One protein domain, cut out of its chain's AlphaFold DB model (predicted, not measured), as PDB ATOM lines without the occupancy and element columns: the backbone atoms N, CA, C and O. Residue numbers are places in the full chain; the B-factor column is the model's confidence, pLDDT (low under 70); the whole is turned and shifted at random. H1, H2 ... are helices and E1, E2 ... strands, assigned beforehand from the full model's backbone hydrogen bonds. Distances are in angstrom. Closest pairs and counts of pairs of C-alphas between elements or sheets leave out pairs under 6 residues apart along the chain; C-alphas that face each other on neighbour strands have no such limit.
ATOM      1  N   ILE A  17     140.814 126.011  70.890       88.88
ATOM      2  CA  ILE A  17     139.524 125.718  70.261       88.88
ATOM      3  C   ILE A  17     138.337 125.991  71.179       88.88
ATOM      4  O   ILE A  17     137.202 126.028  70.715       88.88
ATOM      5  N   ALA A  18     138.588 126.133  72.480       91.25
ATOM      6  CA  ALA A  18     137.582 126.486  73.464       91.25
ATOM      7  C   ALA A  18     138.232 127.093  74.704       91.25
ATOM      8  O   ALA A  18     139.325 126.690  75.107       91.25
ATOM      9  N   THR A  19     137.506 128.007  75.336       93.75
ATOM     10  CA  THR A  19     137.852 128.589  76.631       93.75
ATOM     11  C   THR A  19     136.651 128.418  77.543       93.75
ATOM     12  O   THR A  19     135.538 128.790  77.175       93.75
ATOM     13  N   GLY A  20     136.871 127.808  78.700       93.94
ATOM     14  CA  GLY A  20     135.847 127.573  79.700       93.94
ATOM     15  C   GLY A  20     135.546 128.828  80.509       93.94
ATOM     16  O   GLY A  20     136.299 129.806  80.486       93.94
ATOM     17  N   VAL A  21     134.448 128.784  81.256       95.75
ATOM     18  CA  VAL A  21     133.968 129.898  82.090       95.75
ATOM     19  C   VAL A  21     135.013 130.339  83.129       95.75
ATOM     20  O   VAL A  21     135.128 131.526  83.423       95.75
ATOM     21  N   ASP A  22     135.813 129.411  83.657       93.88
ATOM     22  CA  ASP A  22     136.886 129.670  84.634       93.88
ATOM     23  C   ASP A  22     138.250 130.063  84.019       93.88
ATOM     24  O   ASP A  22     139.265 130.177  84.729       93.88
ATOM     25  N   GLY A  23     138.287 130.255  82.697       92.06
ATOM     26  CA  GLY A  23     139.482 130.592  81.930       92.06
ATOM     27  C   GLY A  23     140.388 129.407  81.581       92.06
ATOM     28  O   GLY A  23     141.436 129.628  80.977       92.06
ATOM     29  N   THR A  24     140.032 128.166  81.930       93.69
ATOM     30  CA  THR A  24     140.731 126.975  81.424       93.69
ATOM     31  C   THR A  24     140.534 126.855  79.914       93.69
ATOM     32  O   THR A  24     139.431 127.016  79.402       93.69
ATOM     33  N   GLN A  25     141.605 126.579  79.180       94.06
ATOM     34  CA  GLN A  25     141.601 126.509  77.720       94.06
ATOM     35  C   GLN A  25     141.733 125.065  77.238       94.06
ATOM     36  O   GLN A  25     142.357 124.244  77.907       94.06
ATOM     37  N   ILE A  26     141.189 124.766  76.059       91.50
ATOM     38  CA  ILE A  26     141.398 123.500  75.352       91.50
ATOM     39  C   ILE A  26     142.131 123.789  74.050       91.50
ATOM     40  O   ILE A  26     141.686 124.604  73.240       91.50
ATOM     41  N   ALA A  27     143.217 123.062  73.833       90.50
ATOM     42  CA  ALA A  27     143.986 123.037  72.606       90.50
ATOM     43  C   ALA A  27     143.992 121.633  72.004       90.50
ATOM     44  O   ALA A  27     144.048 120.632  72.723       90.50
ATOM     45  N   ILE A  28     143.985 121.561  70.674       87.00
ATOM     46  CA  ILE A  28     144.195 120.308  69.945       87.00
ATOM     47  C   ILE A  28     145.497 120.390  69.167       87.00
ATOM     48  O   ILE A  28     145.739 121.373  68.469       87.00
ATOM     49  N   LEU A  29     146.285 119.320  69.241       84.44
ATOM     50  CA  LEU A  29     147.464 119.131  68.404       84.44
ATOM     51  C   LEU A  29     147.253 118.019  67.380       84.44
ATOM     52  O   LEU A  29     146.632 116.989  67.670       84.44
ATOM     53  N   SER A  30     147.829 118.229  66.195       83.19
ATOM     54  CA  SER A  30     147.945 117.194  65.170       83.19
ATOM     55  C   SER A  30     148.800 116.028  65.679       83.19
ATOM     56  O   SER A  30     149.600 116.182  66.606       83.19
ATOM     57  N   SER A  31     148.688 114.857  65.051       78.94
ATOM     58  CA  SER A  31     149.519 113.694  65.400       78.94
ATOM     59  C   SER A  31     151.024 113.996  65.362       78.94
ATOM     60  O   SER A  31     151.781 113.457  66.171       78.94
ATOM     61  N   LYS A  32     151.460 114.865  64.439       79.06
ATOM     62  CA  LYS A  32     152.862 115.277  64.312       79.06
ATOM     63  C   LYS A  32     153.287 116.146  65.497       79.06
ATOM     64  O   LYS A  32     154.232 115.789  66.195       79.06
ATOM     65  N   ASP A  33     152.558 117.229  65.753       81.44
ATOM     66  CA  ASP A  33     152.913 118.194  66.803       81.44
ATOM     67  C   ASP A  33     152.813 117.568  68.196       81.44
ATOM     68  O   ASP A  33     153.597 117.877  69.091       81.44
ATOM     69  N   TRP A  34     151.873 116.639  68.373       79.25
ATOM     70  CA  TRP A  34     151.736 115.870  69.601       79.25
ATOM     71  C   TRP A  34     152.937 114.955  69.856       79.25
ATOM     72  O   TRP A  34     153.434 114.880  70.978       79.25
ATOM     73  N   ALA A  35     153.431 114.259  68.826       74.25
ATOM     74  CA  ALA A  35     154.624 113.427  68.959       74.25
ATOM     75  C   ALA A  35     155.849 114.270  69.338       74.25
ATOM     76  O   ALA A  35     156.625 113.857  70.204       74.25
ATOM     77  N   ASP A  36     155.984 115.453  68.737       74.88
ATOM     78  CA  ASP A  36     157.042 116.406  69.059       74.88
ATOM     79  C   ASP A  36     156.906 116.896  70.515       74.88
ATOM     80  O   ASP A  36     157.880 116.818  71.265       74.88
ATOM     81  N   LEU A  37     155.696 117.277  70.961       74.31
ATOM     82  CA  LEU A  37     155.387 117.639  72.359       74.31
ATOM     83  C   LEU A  37     155.809 116.562  73.347       74.31
ATOM     84  O   LEU A  37     156.562 116.835  74.279       74.31
ATOM     85  N   VAL A  38     155.372 115.324  73.129       71.69
ATOM     86  CA  VAL A  38     155.707 114.204  74.014       71.69
ATOM     87  C   VAL A  38     157.217 113.967  74.071       71.69
ATOM     88  O   VAL A  38     157.733 113.646  75.139       71.69
ATOM     89  N   ASN A  39     157.938 114.136  72.960       67.31
ATOM     90  CA  ASN A  39     159.393 113.979  72.942       67.31
ATOM     91  C   ASN A  39     160.099 115.072  73.757       67.31
ATOM     92  O   ASN A  39     161.029 114.756  74.497       67.31
ATOM     93  N   VAL A  40     159.648 116.328  73.666       67.06
ATOM     94  CA  VAL A  40     160.190 117.428  74.481       67.06
ATOM     95  C   VAL A  40     159.866 117.219  75.959       67.06
ATOM     96  O   VAL A  40     160.762 117.314  76.798       67.06
ATOM     97  N   VAL A  41     158.623 116.843  76.282       65.00
ATOM     98  CA  VAL A  41     158.198 116.518  77.654       65.00
ATOM     99  C   VAL A  41     159.069 115.408  78.238       65.00
ATOM    100  O   VAL A  41     159.629 115.571  79.321       65.00
ATOM    101  N   ALA A  42     159.248 114.312  77.498       61.16
ATOM    102  CA  ALA A  42     160.045 113.169  77.932       61.16
ATOM    103  C   ALA A  42     161.533 113.485  78.139       61.16
ATOM    104  O   ALA A  42     162.182 112.829  78.950       61.16
ATOM    105  N   ALA A  43     162.070 114.484  77.436       60.84
ATOM    106  CA  ALA A  43     163.458 114.916  77.585       60.84
ATOM    107  C   ALA A  43     163.685 115.869  78.778       60.84
ATOM    108  O   ALA A  43     164.827 116.055  79.192       60.84
ATOM    109  N   SER A  44     162.625 116.479  79.323       56.19
ATOM    110  CA  SER A  44     162.719 117.627  80.243       56.19
ATOM    111  C   SER A  44     162.747 117.306  81.747       56.19
ATOM    112  O   SER A  44     162.976 118.208  82.550       56.19
ATOM    113  N   GLY A  45     162.543 116.056  82.174       52.28
ATOM    114  CA  GLY A  45     162.510 115.730  83.604       52.28
ATOM    115  C   GLY A  45     161.875 114.377  83.906       52.28
ATOM    116  O   GLY A  45     161.667 113.598  82.975       52.28
ATOM    117  N   PRO A  46     161.590 114.056  85.188       48.69
ATOM    118  CA  PRO A  46     161.026 112.765  85.554       48.69
ATOM    119  C   PRO A  46     159.688 112.597  84.846       48.69
ATOM    120  O   PRO A  46     158.698 113.239  85.177       48.69
ATOM    121  N   VAL A  47     159.685 111.752  83.828       57.16
ATOM    122  CA  VAL A  47     158.475 111.357  83.130       57.16
ATOM    123  C   VAL A  47     157.731 110.382  84.023       57.16
ATOM    124  O   VAL A  47     158.340 109.478  84.599       57.16
ATOM    125  N   GLU A  48     156.415 110.559  84.136       56.53
ATOM    126  CA  GLU A  48     155.547 109.534  84.713       56.53
ATOM    127  C   GLU A  48     155.921 108.172  84.109       56.53
ATOM    128  O   GLU A  48     156.251 108.083  82.924       56.53
ATOM    129  N   TRP A  49     155.923 107.108  84.915       55.75
ATOM    130  CA  TRP A  49     156.494 105.799  84.546       55.75
ATOM    131  C   TRP A  49     155.978 105.263  83.195       55.75
ATOM    132  O   TRP A  49     156.670 104.525  82.487       55.75
ATOM    133  N   TYR A  50     154.768 105.669  82.815       55.19
ATOM    134  CA  TYR A  50     154.098 105.298  81.579       55.19
ATOM    135  C   TYR A  50     154.539 106.099  80.340       55.19
ATOM    136  O   TYR A  50     154.210 105.722  79.221       55.19
ATOM    137  N   MET A  51     155.293 107.184  80.505       58.06
ATOM    138  CA  MET A  51     155.919 107.961  79.428       58.06
ATOM    139  C   MET A  51     157.366 107.521  79.155       58.06
ATOM    140  O   MET A  51     158.067 108.130  78.346       58.06
ATOM    141  N   THR A  52     157.826 106.455  79.811       61.66
ATOM    142  CA  THR A  52     159.158 105.889  79.584       61.66
ATOM    143  C   THR A  52     159.300 105.310  78.167       61.66
ATOM    144  O   THR A  52     158.314 104.859  77.571       61.66
ATOM    145  N   PRO A  53     160.529 105.242  77.613       61.31
ATOM    146  CA  PRO A  53     160.773 104.652  76.294       61.31
ATOM    147  C   PRO A  53     160.216 103.228  76.138       61.31
ATOM    148  O   PRO A  53     159.698 102.885  75.078       61.31
ATOM    149  N   ALA A  54     160.265 102.419  77.202       63.38
ATOM    150  CA  ALA A  54     159.725 101.060  77.212       63.38
ATOM    151  C   ALA A  54     158.192 101.036  77.079       63.38
ATOM    152  O   ALA A  54     157.655 100.275  76.274       63.38
ATOM    153  N   ALA A  55     157.483 101.902  77.808       62.09
ATOM    154  CA  ALA A  55     156.030 102.021  77.709       62.09
ATOM    155  C   ALA A  55     155.591 102.544  76.328       62.09
ATOM    156  O   ALA A  55     154.636 102.025  75.741       62.09
ATOM    157  N   LYS A  56     156.350 103.490  75.755       62.28
ATOM    158  CA  LYS A  56     156.155 103.976  74.380       62.28
ATOM    159  C   LYS A  56     156.357 102.865  73.343       62.28
ATOM    160  O   LYS A  56     155.547 102.730  72.427       62.28
ATOM    161  N   ALA A  57     157.403 102.054  73.492       63.88
ATOM    162  CA  ALA A  57     157.669 100.921  72.607       63.88
ATOM    163  C   ALA A  57     156.549  99.869  72.678       63.88
ATOM    164  O   ALA A  57     156.067  99.417  71.639       63.88
ATOM    165  N   LEU A  58     156.082  99.543  73.889       58.03
ATOM    166  CA  LEU A  58     154.973  98.614  74.103       58.03
ATOM    167  C   LEU A  58     153.685  99.107  73.430       58.03
ATOM    168  O   LEU A  58     153.048  98.340  72.705       58.03
ATOM    169  N   TYR A  59     153.343 100.386  73.607       57.25
ATOM    170  CA  TYR A  59     152.186 100.996  72.951       57.25
ATOM    171  C   TYR A  59     152.296 100.930  71.425       57.25
ATOM    172  O   TYR A  59     151.367 100.471  70.764       57.25
ATOM    173  N   ASN A  60     153.445 101.314  70.862       60.56
ATOM    174  CA  ASN A  60     153.659 101.292  69.414       60.56
ATOM    175  C   ASN A  60     153.547  99.879  68.815       60.56
ATOM    176  O   ASN A  60     153.089  99.740  67.685       60.56
ATOM    177  N   HIS A  61     153.969  98.840  69.543       58.28
ATOM    178  CA  HIS A  61     153.917  97.454  69.065       58.28
ATOM    179  C   HIS A  61     152.568  96.770  69.263       58.28
ATOM    180  O   HIS A  61     152.175  95.941  68.449       58.28
ATOM    181  N   THR A  62     151.871  97.069  70.355       50.22
ATOM    182  CA  THR A  62     150.696  96.283  70.757       50.22
ATOM    183  C   THR A  62     149.385  97.052  70.638       50.22
ATOM    184  O   THR A  62     148.319  96.449  70.749       50.22
ATOM    185  N   GLY A  63     149.441  98.379  70.478       45.06
ATOM    186  CA  GLY A  63     148.298  99.268  70.704       45.06
ATOM    187  C   GLY A  63     147.807  99.260  72.160       45.06
ATOM    188  O   GLY A  63     146.774  99.849  72.463       45.06
ATOM    189  N   LYS A  64     148.525  98.570  73.059       39.53
ATOM    190  CA  LYS A  64     148.227  98.409  74.483       39.53
ATOM    191  C   LYS A  64     149.333  99.091  75.291       39.53
ATOM    192  O   LYS A  64     150.515  98.948  75.000       39.53
ATOM    193  N   GLY A  65     148.951  99.846  76.312       44.06
ATOM    194  CA  GLY A  65     149.870 100.677  77.096       44.06
ATOM    195  C   GLY A  65     149.434 102.139  77.111       44.06
ATOM    196  O   GLY A  65     148.373 102.477  76.586       44.06
ATOM    197  N   TYR A  66     150.236 102.999  77.740       54.69
ATOM    198  CA  TYR A  66     149.944 104.424  77.859       54.69
ATOM    199  C   TYR A  66     150.801 105.227  76.891       54.69
ATOM    200  O   TYR A  66     152.002 105.383  77.076       54.69
ATOM    201  N   PHE A  67     150.165 105.765  75.862       59.56
ATOM    202  CA  PHE A  67     150.670 106.953  75.199       59.56
ATOM    203  C   PHE A  67     149.779 108.098  75.666       59.56
ATOM    204  O   PHE A  67     148.557 107.972  75.510       59.56
ATOM    205  N   PRO A  68     150.326 109.160  76.288       69.88
ATOM    206  CA  PRO A  68     149.496 110.256  76.756       69.88
ATOM    207  C   PRO A  68     148.717 110.788  75.555       69.88
ATOM    208  O   PRO A  68     149.273 111.014  74.481       69.88
ATOM    209  N   GLN A  69     147.405 110.896  75.726       78.38
ATOM    210  CA  GLN A  69     146.499 111.468  74.732       78.38
ATOM    211  C   GLN A  69     146.089 112.896  75.106       78.38
ATOM    212  O   GLN A  69     145.446 113.578  74.311       78.38
ATOM    213  N   GLY A  70     146.444 113.318  76.320       83.56
ATOM    214  CA  GLY A  70     146.207 114.627  76.898       83.56
ATOM    215  C   GLY A  70     147.327 114.973  77.878       83.56
ATOM    216  O   GLY A  70     148.028 114.080  78.360       83.56
ATOM    217  N   VAL A  71     147.539 116.269  78.069       85.25
ATOM    218  CA  VAL A  71     148.405 116.849  79.093       85.25
ATOM    219  C   VAL A  71     147.870 118.227  79.453       85.25
ATOM    220  O   VAL A  71     147.356 118.948  78.596       85.25
ATOM    221  N   THR A  72     148.029 118.616  80.709       87.19
ATOM    222  CA  THR A  72     147.668 119.952  81.175       87.19
ATOM    223  C   THR A  72     148.913 120.762  81.494       87.19
ATOM    224  O   THR A  72     149.756 120.334  82.280       87.19
ATOM    225  N   ILE A  73     149.023 121.944  80.888       82.19
ATOM    226  CA  ILE A  73     150.128 122.886  81.087       82.19
ATOM    227  C   ILE A  73     149.526 124.189  81.616       82.19
ATOM    228  O   ILE A  73     148.829 124.907  80.897       82.19
ATOM    229  N   GLY A  74     149.747 124.485  82.899       82.25
ATOM    230  CA  GLY A  74     149.071 125.594  83.573       82.25
ATOM    231  C   GLY A  74     147.548 125.417  83.543       82.25
ATOM    232  O   GLY A  74     147.020 124.468  84.114       82.25
ATOM    233  N   LYS A  75     146.842 126.326  82.857       87.50
ATOM    234  CA  LYS A  75     145.385 126.263  82.632       87.50
ATOM    235  C   LYS A  75     144.995 125.777  81.231       87.50
ATOM    236  O   LYS A  75     143.823 125.857  80.870       87.50
ATOM    237  N   THR A  76     145.940 125.272  80.446       88.88
ATOM    238  CA  THR A  76     145.681 124.818  79.078       88.88
ATOM    239  C   THR A  76     145.704 123.297  79.022       88.88
ATOM    240  O   THR A  76     146.738 122.667  79.239       88.88
ATOM    241  N   ILE A  77     144.548 122.712  78.715       91.12
ATOM    242  CA  ILE A  77     144.377 121.295  78.402       91.12
ATOM    243  C   ILE A  77     144.779 121.101  76.943       91.12
ATOM    244  O   ILE A  77     144.117 121.612  76.040       91.12
ATOM    245  N   VAL A  78     145.845 120.352  76.696       87.94
ATOM    246  CA  VAL A  78     146.319 120.025  75.352       87.94
ATOM    247  C   VAL A  78     145.993 118.564  75.085       87.94
ATOM    248  O   VAL A  78     146.417 117.688  75.834       87.94
ATOM    249  N   VAL A  79     145.244 118.284  74.023       87.75
ATOM    250  CA  VAL A  79     144.858 116.916  73.652       87.75
ATOM    251  C   VAL A  79     145.275 116.578  72.228       87.75
ATOM    252  O   VAL A  79     145.268 117.409  71.319       87.75
ATOM    253  N   HIS A  80     145.607 115.312  72.024       86.31
ATOM    254  CA  HIS A  80     145.854 114.745  70.711       86.31
ATOM    255  C   HIS A  80     144.553 114.682  69.894       86.31
ATOM    256  O   HIS A  80     143.509 114.271  70.409       86.31
ATOM    257  N   GLU A  81     144.608 115.022  68.602       83.38
ATOM    258  CA  GLU A  81     143.434 115.092  67.713       83.38
ATOM    259  C   GLU A  81     142.558 113.829  67.710       83.38
ATOM    260  O   GLU A  81     141.332 113.931  67.671       83.38
ATOM    261  N   LYS A  82     143.156 112.635  67.829       81.56
ATOM    262  CA  LYS A  82     142.410 111.360  67.844       81.56
ATOM    263  C   LYS A  82     141.577 111.161  69.107       81.56
ATOM    264  O   LYS A  82     140.683 110.322  69.123       81.56
ATOM    265  N   SER A  83     141.870 111.929  70.149       82.25
ATOM    266  CA  SER A  83     141.148 111.925  71.419       82.25
ATOM    267  C   SER A  83     140.292 113.181  71.602       82.25
ATOM    268  O   SER A  83     139.773 113.419  72.695       82.25
ATOM    269  N   LYS A  84     140.106 113.975  70.534       83.38
ATOM    270  CA  LYS A  84     139.212 115.136  70.525       83.38
ATOM    271  C   LYS A  84     137.842 114.745  71.069       83.38
ATOM    272  O   LYS A  84     137.246 113.774  70.628       83.38
ATOM    273  N   GLY A  85     137.332 115.528  72.014       83.94
ATOM    274  CA  GLY A  85     135.985 115.334  72.547       83.94
ATOM    275  C   GLY A  85     135.833 114.151  73.503       83.94
ATOM    276  O   GLY A  85     134.741 113.988  74.034       83.94
ATOM    277  N   ASN A  86     136.876 113.357  73.772       88.00
ATOM    278  CA  ASN A  86     136.806 112.291  74.770       88.00
ATOM    279  C   ASN A  86     136.597 112.896  76.167       88.00
ATOM    280  O   ASN A  86     137.524 113.459  76.753       88.00
ATOM    281  N   LEU A  87     135.379 112.764  76.698       88.50
ATOM    282  CA  LEU A  87     134.999 113.365  77.974       88.50
ATOM    283  C   LEU A  87     135.856 112.881  79.151       88.50
ATOM    284  O   LEU A  87     136.192 113.686  80.011       88.50
ATOM    285  N   ASP A  88     136.215 111.597  79.202       87.69
ATOM    286  CA  ASP A  88     136.970 111.036  80.330       87.69
ATOM    287  C   ASP A  88     138.403 111.565  80.362       87.69
ATOM    288  O   ASP A  88     138.937 111.872  81.427       87.69
ATOM    289  N   LEU A  89     139.018 111.709  79.187       88.69
ATOM    290  CA  LEU A  89     140.320 112.348  79.065       88.69
ATOM    291  C   LEU A  89     140.239 113.829  79.434       88.69
ATOM    292  O   LEU A  89     141.025 114.298  80.246       88.69
ATOM    293  N   LEU A  90     139.278 114.555  78.871       92.12
ATOM    294  CA  LEU A  90     139.149 115.988  79.111       92.12
ATOM    295  C   LEU A  90     138.836 116.311  80.579       92.12
ATOM    296  O   LEU A  90     139.392 117.259  81.124       92.12
ATOM    297  N   ALA A  91     137.993 115.513  81.240       93.31
ATOM    298  CA  ALA A  91     137.693 115.671  82.661       93.31
ATOM    299  C   ALA A  91     138.911 115.376  83.551       93.31
ATOM    300  O   ALA A  91     139.106 116.059  84.554       93.31
ATOM    301  N   HIS A  92     139.738 114.395  83.177       93.25
ATOM    302  CA  HIS A  92     141.002 114.101  83.854       93.25
ATOM    303  C   HIS A  92     141.977 115.283  83.764       93.25
ATOM    304  O   HIS A  92     142.448 115.778  84.785       93.25
ATOM    305  N   GLU A  93     142.210 115.792  82.552       92.38
ATOM    306  CA  GLU A  93     143.073 116.958  82.335       92.38
ATOM    307  C   GLU A  93     142.527 118.213  83.033       92.38
ATOM    308  O   GLU A  93     143.255 118.966  83.676       92.38
ATOM    309  N   TYR A  94     141.207 118.404  83.023       94.88
ATOM    310  CA  TYR A  94     140.583 119.483  83.780       94.88
ATOM    311  C   TYR A  94     140.832 119.370  85.289       94.88
ATOM    312  O   TYR A  94     141.037 120.382  85.956       94.88
ATOM    313  N   GLY A  95     140.893 118.157  85.839       94.50
ATOM    314  CA  GLY A  95     141.314 117.944  87.220       94.50
ATOM    315  C   GLY A  95     142.715 118.482  87.503       94.50
ATOM    316  O   GLY A  95     142.904 119.166  88.509       94.50
ATOM    317  N   HIS A  96     143.671 118.264  86.598       92.06
ATOM    318  CA  HIS A  96     145.006 118.858  86.703       92.06
ATOM    319  C   HIS A  96     144.981 120.385  86.600       92.06
ATOM    320  O   HIS A  96     145.655 121.050  87.384       92.06
ATOM    321  N   ALA A  97     144.147 120.956  85.723       90.50
ATOM    322  CA  ALA A  97     143.974 122.412  85.621       90.50
ATOM    323  C   ALA A  97     143.407 123.026  86.917       90.50
ATOM    324  O   ALA A  97     143.667 124.187  87.233       90.50
ATOM    325  N   LEU A  98     142.655 122.233  87.684       91.75
ATOM    326  CA  LEU A  98     142.138 122.572  89.010       91.75
ATOM    327  C   LEU A  98     143.122 122.265  90.156       91.75
ATOM    328  O   LEU A  98     142.780 122.474  91.320       91.75
ATOM    329  N   GLY A  99     144.325 121.769  89.853       89.81
ATOM    330  CA  GLY A  99     145.372 121.462  90.831       89.81
ATOM    331  C   GLY A  99     145.291 120.067  91.457       89.81
ATOM    332  O   GLY A  99     145.994 119.800  92.434       89.81
ATOM    333  N   LEU A 100     144.456 119.164  90.934       90.31
ATOM    334  CA  LEU A 100     144.415 117.776  91.393       90.31
ATOM    335  C   LEU A 100     145.613 116.990  90.854       90.31
ATOM    336  O   LEU A 100     146.042 117.158  89.712       90.31
ATOM    337  N   GLN A 101     146.134 116.092  91.683       88.38
ATOM    338  CA  GLN A 101     147.169 115.138  91.293       88.38
ATOM    339  C   GLN A 101     146.541 113.798  90.909       88.38
ATOM    340  O   GLN A 101     145.373 113.535  91.203       88.38
ATOM    341  N   HIS A 102     147.338 112.944  90.270       86.75
ATOM    342  CA  HIS A 102     146.958 111.566  90.014       86.75
ATOM    343  C   HIS A 102     146.531 110.849  91.303       86.75
ATOM    344  O   HIS A 102     147.179 110.967  92.346       86.75
ATOM    345  N   THR A 103     145.460 110.059  91.228       82.75
ATOM    346  CA  THR A 103     145.177 109.058  92.263       82.75
ATOM    347  C   THR A 103     146.156 107.891  92.140       82.75
ATOM    348  O   THR A 103     146.782 107.693  91.101       82.75
ATOM    349  N   ASN A 104     146.253 107.050  93.176       78.44
ATOM    350  CA  ASN A 104     146.957 105.769  93.061       78.44
ATOM    351  C   ASN A 104     146.388 104.955  91.877       78.44
ATOM    352  O   ASN A 104     145.170 104.898  91.702       78.44
ATOM    353  N   ASN A 105     147.264 104.287  91.121       69.12
ATOM    354  CA  ASN A 105     146.960 103.417  89.981       69.12
ATOM    355  C   ASN A 105     145.864 102.368  90.260       69.12
ATOM    356  O   ASN A 105     145.159 101.970  89.336       69.12
ATOM    357  N   LEU A 106     145.689 101.930  91.512       73.25
ATOM    358  CA  LEU A 106     144.655 100.958  91.904       73.25
ATOM    359  C   LEU A 106     143.300 101.586  92.269       73.25
ATOM    360  O   LEU A 106     142.336 100.864  92.509       73.25
ATOM    361  N   SER A 107     143.211 102.914  92.343       78.38
ATOM    362  CA  SER A 107     141.986 103.617  92.723       78.38
ATOM    363  C   SER A 107     141.144 103.915  91.480       78.38
ATOM    364  O   SER A 107     141.597 104.691  90.638       78.38
ATOM    365  N   PRO A 108     139.950 103.316  91.315       83.81
ATOM    366  CA  PRO A 108     139.132 103.557  90.136       83.81
ATOM    367  C   PRO A 108     138.475 104.944  90.210       83.81
ATOM    368  O   PRO A 108     137.386 105.098  90.757       83.81
ATOM    369  N   ASP A 109     139.135 105.961  89.660       88.12
ATOM    370  CA  ASP A 109     138.696 107.359  89.663       88.12
ATOM    371  C   ASP A 109     139.159 108.076  88.390       88.12
ATOM    372  O   ASP A 109     140.151 107.694  87.771       88.12
ATOM    373  N   VAL A 110     138.447 109.126  87.987       88.19
ATOM    374  CA  VAL A 110     138.774 109.950  86.819       88.19
ATOM    375  C   VAL A 110     140.206 110.494  86.859       88.19
ATOM    376  O   VAL A 110     140.827 110.580  85.805       88.19
ATOM    377  N   MET A 111     140.774 110.770  88.041       90.94
ATOM    378  CA  MET A 111     142.168 111.208  88.199       90.94
ATOM    379  C   MET A 111     143.192 110.068  88.128       90.94
ATOM    380  O   MET A 111     144.385 110.298  88.324       90.94
ATOM    381  N   ASN A 112     142.776 108.839  87.821       85.62
ATOM    382  CA  ASN A 112     143.711 107.738  87.658       85.62
ATOM    383  C   ASN A 112     144.575 107.955  86.397       85.62
ATOM    384  O   ASN A 112     144.034 108.248  85.317       85.62
ATOM    385  N   PRO A 113     145.907 107.782  86.498       77.25
ATOM    386  CA  PRO A 113     146.816 107.890  85.361       77.25
ATOM    387  C   PRO A 113     146.630 106.760  84.345       77.25
ATOM    388  O   PRO A 113     147.330 106.739  83.346       77.25
ATOM    389  N   VAL A 114     145.724 105.808  84.579       74.12
ATOM    390  CA  VAL A 114     145.400 104.691  83.697       74.12
ATOM    391  C   VAL A 114     143.952 104.819  83.210       74.12
ATOM    392  O   VAL A 114     143.007 104.573  83.949       74.12
ATOM    393  N   ASN A 115     143.767 105.158  81.934       73.88
ATOM    394  CA  ASN A 115     142.487 105.379  81.252       73.88
ATOM    395  C   ASN A 115     141.398 104.339  81.574       73.88
ATOM    396  O   ASN A 115     140.273 104.708  81.885       73.88
ATOM    397  N   TRP A 116     141.714 103.041  81.560       71.38
ATOM    398  CA  TRP A 116     140.720 101.993  81.844       71.38
ATOM    399  C   TRP A 116     140.326 101.869  83.324       71.38
ATOM    400  O   TRP A 116     139.356 101.190  83.641       71.38
ATOM    401  N   MET A 117     141.039 102.559  84.214       76.50
ATOM    402  CA  MET A 117     140.701 102.702  85.628       76.50
ATOM    403  C   MET A 117     139.897 103.982  85.912       76.50
ATOM    404  O   MET A 117     139.479 104.191  87.048       76.50
ATOM    405  N   ARG A 118     139.621 104.830  84.909       83.19
ATOM    406  CA  ARG A 118     138.875 106.094  85.069       83.19
ATOM    407  C   ARG A 118     137.365 105.881  85.169       83.19
ATOM    408  O   ARG A 118     136.594 106.450  84.406       83.19
ATOM    409  N   VAL A 119     136.926 105.043  86.104       80.94
ATOM    410  CA  VAL A 119     135.512 104.657  86.255       80.94
ATOM    411  C   VAL A 119     134.784 105.570  87.241       80.94
ATOM    412  O   VAL A 119     133.697 106.057  86.939       80.94
ATOM    413  N   GLY A 120     135.381 105.830  88.407       84.56
ATOM    414  CA  GLY A 120     134.824 106.739  89.409       84.56
ATOM    415  C   GLY A 120     134.921 108.214  89.013       84.56
ATOM    416  O   GLY A 120     135.612 108.579  88.060       84.56
ATOM    417  N   ASP A 121     134.212 109.070  89.747       87.81
ATOM    418  CA  ASP A 121     134.288 110.531  89.615       87.81
ATOM    419  C   ASP A 121     134.091 111.227  90.967       87.81
ATOM    420  O   ASP A 121     133.116 111.949  91.189       87.81
ATOM    421  N   LYS A 122     134.989 110.981  91.924       87.44
ATOM    422  CA  LYS A 122     134.813 111.451  93.307       87.44
ATOM    423  C   LYS A 122     134.689 112.978  93.414       87.44
ATOM    424  O   LYS A 122     134.067 113.485  94.346       87.44
ATOM    425  N   HIS A 123     135.278 113.706  92.469       88.19
ATOM    426  CA  HIS A 123     135.288 115.168  92.427       88.19
ATOM    427  C   HIS A 123     134.239 115.766  91.473       88.19
ATOM    428  O   HIS A 123     134.252 116.983  91.252       88.19
ATOM    429  N   ASN A 124     133.337 114.942  90.921       93.31
ATOM    430  CA  ASN A 124     132.346 115.328  89.912       93.31
ATOM    431  C   ASN A 124     132.974 116.074  88.717       93.31
ATOM    432  O   ASN A 124     132.371 117.001  88.169       93.31
ATOM    433  N   LEU A 125     134.201 115.722  88.323       93.69
ATOM    434  CA  LEU A 125     134.959 116.415  87.284       93.69
ATOM    435  C   LEU A 125     134.266 116.359  85.936       93.69
ATOM    436  O   LEU A 125     134.294 117.355  85.226       93.69
ATOM    437  N   ARG A 126     133.590 115.261  85.580       93.25
ATOM    438  CA  ARG A 126     132.859 115.186  84.305       93.25
ATOM    439  C   ARG A 126     131.740 116.214  84.249       93.25
ATOM    440  O   ARG A 126     131.544 116.862  83.222       93.25
ATOM    441  N   GLN A 127     131.005 116.369  85.347       93.56
ATOM    442  CA  GLN A 127     129.940 117.361  85.443       93.56
ATOM    443  C   GLN A 127     130.511 118.778  85.481       93.56
ATOM    444  O   GLN A 127     130.057 119.628  84.719       93.56
ATOM    445  N   ARG A 128     131.521 119.025  86.320       95.00
ATOM    446  CA  ARG A 128     132.171 120.339  86.432       95.00
ATOM    447  C   ARG A 128     132.794 120.771  85.109       95.00
ATOM    448  O   ARG A 128     132.647 121.921  84.723       95.00
ATOM    449  N   PHE A 129     133.409 119.846  84.380       94.19
ATOM    450  CA  PHE A 129     133.953 120.103  83.055       94.19
ATOM    451  C   PHE A 129     132.858 120.495  82.057       94.19
ATOM    452  O   PHE A 129     132.987 121.515  81.391       94.19
ATOM    453  N   LYS A 130     131.736 119.761  82.003       93.81
ATOM    454  CA  LYS A 130     130.582 120.134  81.159       93.81
ATOM    455  C   LYS A 130     130.007 121.504  81.515       93.81
ATOM    456  O   LYS A 130     129.630 122.254  80.627       93.81
ATOM    457  N   GLN A 131     129.935 121.826  82.805       94.75
ATOM    458  CA  GLN A 131     129.480 123.138  83.271       94.75
ATOM    459  C   GLN A 131     130.457 124.248  82.881       94.75
ATOM    460  O   GLN A 131     130.028 125.352  82.562       94.75
ATOM    461  N   ASN A 132     131.757 123.953  82.892       96.25
ATOM    462  CA  ASN A 132     132.786 124.907  82.513       96.25
ATOM    463  C   ASN A 132     132.873 125.114  80.993       96.25
ATOM    464  O   ASN A 132     133.219 126.204  80.554       96.25
ATOM    465  N   PHE A 133     132.530 124.098  80.195       94.25
ATOM    466  CA  PHE A 133     132.543 124.126  78.729       94.25
ATOM    467  C   PHE A 133     131.155 123.791  78.148       94.25
ATOM    468  O   PHE A 133     131.004 122.756  77.494       94.25
ATOM    469  N   PRO A 134     130.131 124.633  78.368       90.00
ATOM    470  CA  PRO A 134     128.746 124.308  78.012       90.00
ATOM    471  C   PRO A 134     128.531 124.104  76.505       90.00
ATOM    472  O   PRO A 134     127.709 123.277  76.115       90.00
ATOM    473  N   ASP A 135     129.306 124.800  75.669       86.81
ATOM    474  CA  ASP A 135     129.158 124.792  74.207       86.81
ATOM    475  C   ASP A 135     130.115 123.824  73.494       86.81
ATOM    476  O   ASP A 135     130.115 123.708  72.266       86.81
ATOM    477  N   TYR A 136     130.964 123.116  74.243       85.88
ATOM    478  CA  TYR A 136     131.915 122.191  73.643       85.88
ATOM    479  C   TYR A 136     131.248 120.847  73.344       85.88
ATOM    480  O   TYR A 136     130.592 120.245  74.189       85.88
ATOM    481  N   THR A 137     131.423 120.338  72.125       81.81
ATOM    482  CA  THR A 137     130.863 119.035  71.746       81.81
ATOM    483  C   THR A 137     131.753 117.906  72.258       81.81
ATOM    484  O   THR A 137     132.936 117.827  71.920       81.81
ATOM    485  N   PHE A 138     131.172 116.994  73.035       78.06
ATOM    486  CA  PHE A 138     131.867 115.829  73.578       78.06
ATOM    487  C   PHE A 138     131.376 114.541  72.921       78.06
ATOM    488  O   PHE A 138     130.197 114.391  72.605       78.06
ATOM    489  N   MET A 139     132.279 113.579  72.789       68.06
ATOM    490  CA  MET A 139     131.960 112.192  72.492       68.06
ATOM    491  C   MET A 139     132.020 111.399  73.798       68.06
ATOM    492  O   MET A 139     132.970 111.526  74.576       68.06
ATOM    493  N   ALA A 140     131.007 110.570  74.052       54.12
ATOM    494  CA  ALA A 140     131.121 109.554  75.090       54.12
ATOM    495  C   ALA A 140     132.279 108.618  74.708       54.12
ATOM    496  O   ALA A 140     132.345 108.157  73.568       54.12
ATOM    497  N   ALA A 141     133.215 108.375  75.627       50.72
ATOM    498  CA  ALA A 141     134.334 107.486  75.351       50.72
ATOM    499  C   ALA A 141     133.801 106.080  74.990       50.72
ATOM    500  O   ALA A 141     132.935 105.565  75.702       50.72
ATOM    501  N   PRO A 142     134.312 105.416  73.937       41.22
ATOM    502  CA  PRO A 142     133.798 104.117  73.486       41.22
ATOM    503  C   PRO A 142     134.067 102.926  74.439       41.22
ATOM    504  O   PRO A 142     133.907 101.776  74.038       41.22
ATOM    505  N   HIS A 143     134.477 103.145  75.695       45.50
ATOM    506  CA  HIS A 143     135.146 102.110  76.498       45.50
ATOM    507  C   HIS A 143     134.582 101.826  77.898       45.50
ATOM    508  O   HIS A 143     135.210 101.070  78.639       45.50
ATOM    509  N   SER A 144     133.408 102.331  78.280       41.34
ATOM    510  CA  SER A 144     132.918 102.136  79.656       41.34
ATOM    511  C   SER A 144     132.427 100.712  79.977       41.34
ATOM    512  O   SER A 144     132.525 100.290  81.124       41.34
ATOM    513  N   GLY A 145     131.950  99.934  78.996       37.25
ATOM    514  CA  GLY A 145     131.394  98.591  79.253       37.25
ATOM    515  C   GLY A 145     132.360  97.412  79.067       37.25
ATOM    516  O   GLY A 145     132.316  96.446  79.822       37.25
ATOM    517  N   MET A 146     133.241  97.463  78.062       37.28
ATOM    518  CA  MET A 146     133.977  96.273  77.592       37.28
ATOM    519  C   MET A 146     135.389  96.117  78.181       37.28
ATOM    520  O   MET A 146     135.894  94.997  78.240       37.28
ATOM    521  N   ILE A 147     136.041  97.191  78.657       43.44
ATOM    522  CA  ILE A 147     137.396  97.071  79.236       43.44
ATOM    523  C   ILE A 147     137.365  96.593  80.695       43.44
ATOM    524  O   ILE A 147     138.281  95.885  81.112       43.44
ATOM    525  N   ALA A 148     136.287  96.856  81.443       40.91
ATOM    526  CA  ALA A 148     136.118  96.309  82.793       40.91
ATOM    527  C   ALA A 148     136.175  94.764  82.808       40.91
ATOM    528  O   ALA A 148     136.706  94.178  83.745       40.91
ATOM    529  N   LEU A 149     135.728  94.107  81.730       39.03
ATOM    530  CA  LEU A 149     135.837  92.653  81.557       39.03
ATOM    531  C   LEU A 149     137.239  92.195  81.108       39.03
ATOM    532  O   LEU A 149     137.695  91.128  81.514       39.03
ATOM    533  N   ALA A 150     137.961  93.002  80.325       40.22
ATOM    534  CA  ALA A 150     139.318  92.674  79.875       40.22
ATOM    535  C   ALA A 150     140.391  92.878  80.968       40.22
ATOM    536  O   ALA A 150     141.381  92.146  80.998       40.22
ATOM    537  N   GLY A 151     140.184  93.829  81.888       37.34
ATOM    538  CA  GLY A 151     141.062  94.059  83.043       37.34
ATOM    539  C   GLY A 151     141.075  92.887  84.029       37.34
ATOM    540  O   GLY A 151     142.135  92.523  84.535       37.34
ATOM    541  N   VAL A 152     139.930  92.218  84.220       42.50
ATOM    542  CA  VAL A 152     139.838  90.983  85.024       42.50
ATOM    543  C   VAL A 152     140.664  89.850  84.396       42.50
ATOM    544  O   VAL A 152     141.334  89.108  85.111       42.50
ATOM    545  N   GLY A 153     140.701  89.754  83.062       36.91
ATOM    546  CA  GLY A 153     141.501  88.747  82.353       36.91
ATOM    547  C   GLY A 153     143.018  88.959  82.463       36.91
ATOM    548  O   GLY A 153     143.766  87.992  82.598       36.91
ATOM    549  N   LEU A 154     143.482  90.213  82.459       42.12
ATOM    550  CA  LEU A 154     144.907  90.549  82.604       42.12
ATOM    551  C   LEU A 154     145.428  90.296  84.027       42.12
ATOM    552  O   LEU A 154     146.535  89.781  84.182       42.12
ATOM    553  N   ILE A 155     144.615  90.568  85.053       46.75
ATOM    554  CA  ILE A 155     144.942  90.209  86.442       46.75
ATOM    555  C   ILE A 155     144.950  88.678  86.603       46.75
ATOM    556  O   ILE A 155     145.871  88.135  87.207       46.75
ATOM    557  N   GLY A 156     144.001  87.961  85.989       36.28
ATOM    558  CA  GLY A 156     143.980  86.492  85.996       36.28
ATOM    559  C   GLY A 156     145.216  85.840  85.357       36.28
ATOM    560  O   GLY A 156     145.656  84.790  85.813       36.28
ATOM    561  N   TRP A 157     145.822  86.470  84.347       41.84
ATOM    562  CA  TRP A 157     147.026  85.940  83.693       41.84
ATOM    563  C   TRP A 157     148.312  86.198  84.494       41.84
ATOM    564  O   TRP A 157     149.211  85.362  84.486       41.84
ATOM    565  N   MET A 158     148.387  87.310  85.236       37.94
ATOM    566  CA  MET A 158     149.546  87.631  86.084       37.94
ATOM    567  C   MET A 158     149.640  86.767  87.352       37.94
ATOM    568  O   MET A 158     150.734  86.604  87.879       37.94
ATOM    569  N   TYR A 159     148.525  86.197  87.819       45.81
ATOM    570  CA  TYR A 159     148.477  85.355  89.024       45.81
ATOM    571  C   TYR A 159     148.202  83.864  88.740       45.81
ATOM    572  O   TYR A 159     148.143  83.069  89.671       45.81
ATOM    573  N   GLY A 160     148.043  83.466  87.470       35.28
ATOM    574  CA  GLY A 160     147.827  82.068  87.061       35.28
ATOM    575  C   GLY A 160     149.108  81.242  86.871       35.28
ATOM    576  O   GLY A 160     149.025  80.049  86.588       35.28
TER     577      GLY A 160
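This is residues 17 to 160 of the 162 residues of an uncharacterized protein of Halieaceae bacterium (UniProt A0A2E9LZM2). A small four-stranded sheet has a helix over each face: H3 packs along one face, and H1 crosses the other more loosely. H4 packs crosswise on H3, a long unnamed stretch, residues 98 to 124, links these two helices, H2 lies off the sheet, and residues 152 to 160, mostly H5, stick out at one end. The printed part has 144 residues with five named helices and four named strands, in the order E1 E2 H1 H2 E3 E4 H3 H4 H5; the sheet, in the order E1 E2 E4 E3, is mixed, and the class is mixed, helices and strands. The whole is compact by its radius of gyration of the C-alphas, 15.3 A, yet elongated in outline, spanning 50 by 32 by 24 A.

In the sheet, E1 is residues 17 to 19, beginning at C-alpha 17 at (139.524, 125.718, 70.261); E2 is residues 25 to 29, 13.3 A long; E4 is residues 76 to 80, 13.1 A; and E3 is residues 70 to 73. H3, residues 87 to 97, is 14.9 A long and begins at C-alpha 87 at (134.999, 113.365, 77.974). H1, residues 31 to 43, measures 18.6 A, H2, residues 53 to 62, 14.2 A, and H4, residues 125 to 132, 10.0 A. H5, residues 147 to 159, is 18.9 A long and ends at C-alpha 159 at (148.477, 85.355, 89.024).

E2 and E4 are parallel inner strands, with N 27 and O 77 2.8 A apart, within hydrogen-bond range. The hairpin E1 and E2 is antiparallel, with N 26 and O 18 at 2.8 A, and so is the hairpin E3 and E4, with N 78 and O 71 at 2.8 A. H3 is on the sheet at a height of 8.2 A, over E4 and E3 and along the strands, at 26 degrees to E4 on the local plane; its closest C-alphas to E3 are those of Glu 93 and Thr 72, 5.6 A apart. H1 is on the opposite face at a height of 10.2 A, over E4 and E3, and only just across the strands, at 60.4 degrees to E3 on the local plane; the closest C-alphas of H1 and E4 are those of Trp 34 and His 80, 6.1 A apart. H4 touches H3, about perpendicular at 80 degrees, the closest C-alphas being those of Arg 126 and Ala 91, 5.1 A apart. H2 and H5 touch no helix and are not on the sheet. In H1, H2, H3 and H4 every O i to N i+4 pair is within hydrogen-bond range; in H5, 7 of 9 are.

The C-alphas of Val 21 and Gly 160, the two farthest apart, are 50.0 A apart. The printed part has no cut; the links H3 to H4 and H4 to H5 are long. Mean pLDDT of the printed part is 73.7, with residues 39 to 68, 105 and 139 to 160 under 70.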